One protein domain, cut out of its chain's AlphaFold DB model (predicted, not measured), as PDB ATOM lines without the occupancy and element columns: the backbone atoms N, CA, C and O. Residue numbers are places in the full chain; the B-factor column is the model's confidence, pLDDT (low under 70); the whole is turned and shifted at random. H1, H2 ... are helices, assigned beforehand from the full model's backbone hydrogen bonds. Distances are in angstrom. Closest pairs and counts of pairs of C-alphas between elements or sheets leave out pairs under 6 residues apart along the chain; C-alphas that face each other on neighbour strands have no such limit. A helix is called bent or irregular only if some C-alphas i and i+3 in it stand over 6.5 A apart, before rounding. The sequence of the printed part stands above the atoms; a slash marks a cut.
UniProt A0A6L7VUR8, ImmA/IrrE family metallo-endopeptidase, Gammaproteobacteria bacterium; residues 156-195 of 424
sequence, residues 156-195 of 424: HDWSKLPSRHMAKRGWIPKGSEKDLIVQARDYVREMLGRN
ATOM      1  N   HIS A 156     360.060 264.727 168.061       57.44
ATOM      2  CA  HIS A 156     358.958 265.667 168.006       57.44
ATOM      3  C   HIS A 156     358.310 265.484 166.639       57.44
ATOM      4  O   HIS A 156     358.984 265.542 165.609       57.44
ATOM      5  N   ASP A 157     357.007 265.234 166.634       70.25
ATOM      6  CA  ASP A 157     356.252 265.095 165.404       70.25
ATOM      7  C   ASP A 157     356.055 266.494 164.819       70.25
ATOM      8  O   ASP A 157     355.028 267.150 165.006       70.25
ATOM      9  N   TRP A 158     357.100 266.980 164.152       78.50
ATOM     10  CA  TRP A 158     357.180 268.324 163.591       78.50
ATOM     11  C   TRP A 158     356.071 268.601 162.575       78.50
ATOM     12  O   TRP A 158     355.757 269.765 162.327       78.50
ATOM     13  N   SER A 159     355.422 267.556 162.046       80.69
ATOM     14  CA  SER A 159     354.247 267.691 161.182       80.69
ATOM     15  C   SER A 159     353.066 268.377 161.882       80.69
ATOM     16  O   SER A 159     352.236 269.003 161.222       80.69
ATOM     17  N   LYS A 160     353.007 268.330 163.221       82.06
ATOM     18  CA  LYS A 160     351.964 268.976 164.032       82.06
ATOM     19  C   LYS A 160     352.183 270.476 164.244       82.06
ATOM     20  O   LYS A 160     351.291 271.139 164.787       82.06
ATOM     21  N   LEU A 161     353.329 271.027 163.832       84.69
ATOM     22  CA  LEU A 161     353.561 272.471 163.869       84.69
ATOM     23  C   LEU A 161     352.575 273.206 162.949       84.69
ATOM     24  O   LEU A 161     352.263 272.734 161.855       84.69
ATOM     25  N   PRO A 162     352.125 274.413 163.329       88.94
ATOM     26  CA  PRO A 162     351.234 275.226 162.508       88.94
ATOM     27  C   PRO A 162     351.967 275.924 161.353       88.94
ATOM     28  O   PRO A 162     351.792 277.124 161.139       88.94
ATOM     29  N   SER A 163     352.761 275.183 160.580       89.44
ATOM     30  CA  SER A 163     353.639 275.695 159.519       89.44
ATOM     31  C   SER A 163     352.905 276.593 158.516       89.44
ATOM     32  O   SER A 163     353.390 277.665 158.161       89.44
ATOM     33  N   ARG A 164     351.670 276.237 158.139       89.38
ATOM     34  CA  ARG A 164     350.813 277.070 157.275       89.38
ATOM     35  C   ARG A 164     350.451 278.418 157.906       89.38
ATOM     36  O   ARG A 164     350.449 279.431 157.210       89.38
ATOM     37  N   HIS A 165     350.146 278.457 159.205       90.38
ATOM     38  CA  HIS A 165     349.866 279.715 159.906       90.38
ATOM     39  C   HIS A 165     351.136 280.552 160.081       90.38
ATOM     40  O   HIS A 165     351.074 281.760 159.863       90.38
ATOM     41  N   MET A 166     352.265 279.915 160.406       91.06
ATOM     42  CA  MET A 166     353.576 280.569 160.514       91.06
ATOM     43  C   MET A 166     353.949 281.245 159.191       91.06
ATOM     44  O   MET A 166     354.253 282.435 159.166       91.06
ATOM     45  N   ALA A 167     353.809 280.527 158.072       90.50
ATOM     46  CA  ALA A 167     354.035 281.079 156.742       90.50
ATOM     47  C   ALA A 167     353.041 282.203 156.425       90.50
ATOM     48  O   ALA A 167     353.442 283.267 155.962       90.50
ATOM     49  N   LYS A 168     351.739 282.020 156.706       90.62
ATOM     50  CA  LYS A 168     350.713 283.056 156.477       90.62
ATOM     51  C   LYS A 168     351.055 284.372 157.180       90.62
ATOM     52  O   LYS A 168     350.852 285.415 156.563       90.62
ATOM     53  N   ARG A 169     351.573 284.296 158.408       88.50
ATOM     54  CA  ARG A 169     352.000 285.435 159.237       88.50
ATOM     55  C   ARG A 169     353.416 285.941 158.936       88.50
ATOM     56  O   ARG A 169     353.855 286.884 159.577       88.50
ATOM     57  N   GLY A 170     354.120 285.335 157.981       89.50
ATOM     58  CA  GLY A 170     355.460 285.761 157.579       89.50
ATOM     59  C   GLY A 170     356.570 285.398 158.566       89.50
ATOM     60  O   GLY A 170     357.640 285.981 158.490       89.50
ATOM     61  N   TRP A 171     356.342 284.450 159.483       90.38
ATOM     62  CA  TRP A 171     357.391 283.966 160.395       90.38
ATOM     63  C   TRP A 171     358.415 283.079 159.672       90.38
ATOM     64  O   TRP A 171     359.563 282.984 160.083       90.38
ATOM     65  N   ILE A 172     357.984 282.416 158.595       91.00
ATOM     66  CA  ILE A 172     358.824 281.615 157.697       91.00
ATOM     67  C   ILE A 172     358.517 281.997 156.239       91.00
ATOM     68  O   ILE A 172     357.381 282.399 155.947       91.00
ATOM     69  N   PRO A 173     359.488 281.886 155.316       85.25
ATOM     70  CA  PRO A 173     359.304 282.326 153.938       85.25
ATOM     71  C   PRO A 173     358.270 281.478 153.179       85.25
ATOM     72  O   PRO A 173     358.223 280.250 153.275       85.25
ATOM     73  N   LYS A 174     357.427 282.147 152.379       76.69
ATOM     74  CA  LYS A 174     356.483 281.490 151.459       76.69
ATOM     75  C   LYS A 174     357.186 281.184 150.135       76.69
ATOM     76  O   LYS A 174     357.838 282.060 149.585       76.69
ATOM     77  N   GLY A 175     357.000 279.973 149.605       67.56
ATOM     78  CA  GLY A 175     357.485 279.606 148.265       67.56
ATOM     79  C   GLY A 175     358.957 279.193 148.185       67.56
ATOM     80  O   GLY A 175     359.519 279.201 147.097       67.56
ATOM     81  N   SER A 176     359.590 278.840 149.309       66.56
ATOM     82  CA  SER A 176     360.925 278.230 149.283       66.56
ATOM     83  C   SER A 176     360.869 276.799 148.727       66.56
ATOM     84  O   SER A 176     359.859 276.119 148.893       66.56
ATOM     85  N   GLU A 177     361.976 276.318 148.161       63.16
ATOM     86  CA  GLU A 177     362.129 274.938 147.667       63.16
ATOM     87  C   GLU A 177     362.036 273.884 148.793       63.16
ATOM     88  O   GLU A 177     361.698 272.726 148.559       63.16
ATOM     89  N   LYS A 178     362.286 274.291 150.048       74.81
ATOM     90  CA  LYS A 178     362.152 273.437 151.237       74.81
ATOM     91  C   LYS A 178     360.700 273.335 151.699       74.81
ATOM     92  O   LYS A 178     359.993 274.342 151.787       74.81
ATOM     93  N   ASP A 179     360.300 272.139 152.128       86.12
ATOM     94  CA  ASP A 179     358.985 271.888 152.729       86.12
ATOM     95  C   ASP A 179     358.730 272.792 153.956       86.12
ATOM     96  O   ASP A 179     359.614 273.035 154.783       86.12
ATOM     97  N   LEU A 180     357.498 273.290 154.086       86.56
ATOM     98  CA  LEU A 180     357.062 274.186 155.161       86.56
ATOM     99  C   LEU A 180     357.245 273.559 156.546       86.56
ATOM    100  O   LEU A 180     357.522 274.275 157.508       86.56
ATOM    101  N   ILE A 181     357.081 272.238 156.664       86.06
ATOM    102  CA  ILE A 181     357.281 271.515 157.929       86.06
ATOM    103  C   ILE A 181     358.753 271.567 158.343       86.06
ATOM    104  O   ILE A 181     359.058 271.840 159.504       86.06
ATOM    105  N   VAL A 182     359.666 271.360 157.391       84.12
ATOM    106  CA  VAL A 182     361.115 271.418 157.626       84.12
ATOM    107  C   VAL A 182     361.527 272.829 158.037       84.12
ATOM    108  O   VAL A 182     362.216 272.992 159.039       84.12
ATOM    109  N   GLN A 183     361.034 273.851 157.335       86.38
ATOM    110  CA  GLN A 183     361.297 275.247 157.690       86.38
ATOM    111  C   GLN A 183     360.766 275.607 159.084       86.38
ATOM    112  O   GLN A 183     361.479 276.215 159.879       86.38
ATOM    113  N   ALA A 184     359.529 275.213 159.405       87.31
ATOM    114  CA  ALA A 184     358.929 275.468 160.711       87.31
ATOM    115  C   ALA A 184     359.702 274.769 161.839       87.31
ATOM    116  O   ALA A 184     359.942 275.372 162.884       87.31
ATOM    117  N   ARG A 185     360.125 273.518 161.618       83.75
ATOM    118  CA  ARG A 185     360.991 272.784 162.545       83.75
ATOM    119  C   ARG A 185     362.298 273.522 162.772       83.75
ATOM    120  O   ARG A 185     362.687 273.706 163.922       83.75
ATOM    121  N   ASP A 186     362.990 273.880 161.697       82.12
ATOM    122  CA  ASP A 186     364.318 274.482 161.780       82.12
ATOM    123  C   ASP A 186     364.236 275.835 162.504       82.12
ATOM    124  O   ASP A 186     364.994 276.054 163.444       82.12
ATOM    125  N   TYR A 187     363.224 276.655 162.193       85.56
ATOM    126  CA  TYR A 187     362.917 277.902 162.904       85.56
ATOM    127  C   TYR A 187     362.684 277.686 164.409       85.56
ATOM    128  O   TYR A 187     363.325 278.325 165.243       85.56
ATOM    129  N   VAL A 188     361.797 276.755 164.783       78.94
ATOM    130  CA  VAL A 188     361.486 276.480 166.198       78.94
ATOM    131  C   VAL A 188     362.715 275.944 166.936       78.94
ATOM    132  O   VAL A 188     363.000 276.381 168.050       78.94
ATOM    133  N   ARG A 189     363.476 275.031 166.319       73.75
ATOM    134  CA  ARG A 189     364.714 274.485 166.900       73.75
ATOM    135  C   ARG A 189     365.785 275.550 167.070       73.75
ATOM    136  O   ARG A 189     366.490 275.521 168.071       73.75
ATOM    137  N   GLU A 190     365.919 276.461 166.117       76.50
ATOM    138  CA  GLU A 190     366.880 277.555 166.193       76.50
ATOM    139  C   GLU A 190     366.542 278.500 167.350       76.50
ATOM    140  O   GLU A 190     367.404 278.783 168.181       76.50
ATOM    141  N   MET A 191     365.282 278.936 167.451       75.50
ATOM    142  CA  MET A 191     364.864 279.897 168.475       75.50
ATOM    143  C   MET A 191     364.868 279.294 169.882       75.50
ATOM    144  O   MET A 191     365.393 279.908 170.811       75.50
ATOM    145  N   LEU A 192     364.337 278.079 170.051       67.31
ATOM    146  CA  LEU A 192     364.333 277.402 171.352       67.31
ATOM    147  C   LEU A 192     365.727 276.874 171.730       67.31
ATOM    148  O   LEU A 192     366.090 276.868 172.903       67.31
ATOM    149  N   GLY A 193     366.530 276.447 170.751       57.72
ATOM    150  CA  GLY A 193     367.845 275.847 170.984       57.72
ATOM    151  C   GLY A 193     368.963 276.845 171.289       57.72
ATOM    152  O   GLY A 193     369.936 276.466 171.936       57.72
ATOM    153  N   ARG A 194     368.857 278.108 170.849       51.53
ATOM    154  CA  ARG A 194     369.942 279.092 171.011       51.53
ATOM    155  C   ARG A 194     370.007 279.768 172.384       51.53
ATOM    156  O   ARG A 194     371.086 280.218 172.742       51.53
ATOM    157  N   ASN A 195     368.914 279.871 173.152       44.47
ATOM    158  CA  ASN A 195     368.842 280.911 174.198       44.47
ATOM    159  C   ASN A 195     368.087 280.572 175.499       44.47
ATOM    160  O   ASN A 195     367.763 281.484 176.264       44.47
TER     161      ASN A 195
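This is residues 156 to 195 of the 424 residues of the protein "ImmA/IrrE family metallo-endopeptidase" of Gammaproteobacteria bacterium (UniProt A0A6L7VUR8). One long helix, H2, has a much shorter helix, H1, packed about perpendicular to its first part, and a wide loop, residues 169 to 179, leads from the end of H1 round to the start of H2. The far part of H2, residues 189 to 195, sticks out as a free arm. The printed part has 40 residues with two named helices, H1 then H2, and no named strand; its class is all helix. It is compact, with a radius of gyration of the C-alphas of 9.7 A, and spans 27 by 19 by 18 A.

The printed part begins at His 156, with its C-alpha at (358.958, 265.667, 168.006). H1 comprises residues 163 to 168, 8.5 A from first to last C-alpha, and begins with C-alpha 163 at (353.639, 275.695, 159.519). H2 comprises residues 180 to 195, 23.4 A long in the same measure, and ends with C-alpha 195 at (368.842, 280.911, 174.198). H2 is neither bent nor irregular, but only just: C-alphas 192 and 195 are 6.4 A apart.

H1 and H2 touch, and H2 does so with residues 180 to 184 alone. Their closest C-alphas, those of Ser 163 and Ala 184, are 5.4 A apart. Their lines are about perpendicular, at 87 degrees, and their centres are 13.2 A apart. Residues 189 to 195 of H2 stand free. In H1 every O i to N i+4 pair is within hydrogen-bond range; in H2, 11 of 12 are.

The two C-alphas farthest apart, those of Gly 175 and Asn 195, are 28.3 A apart. The printed part has no cut. The link from H1 to H2, 11 residues, is long. The mean pLDDT of the printed part is 79.3; residue 156, residues 175 to 177 and residues 192 to 195 are under 70.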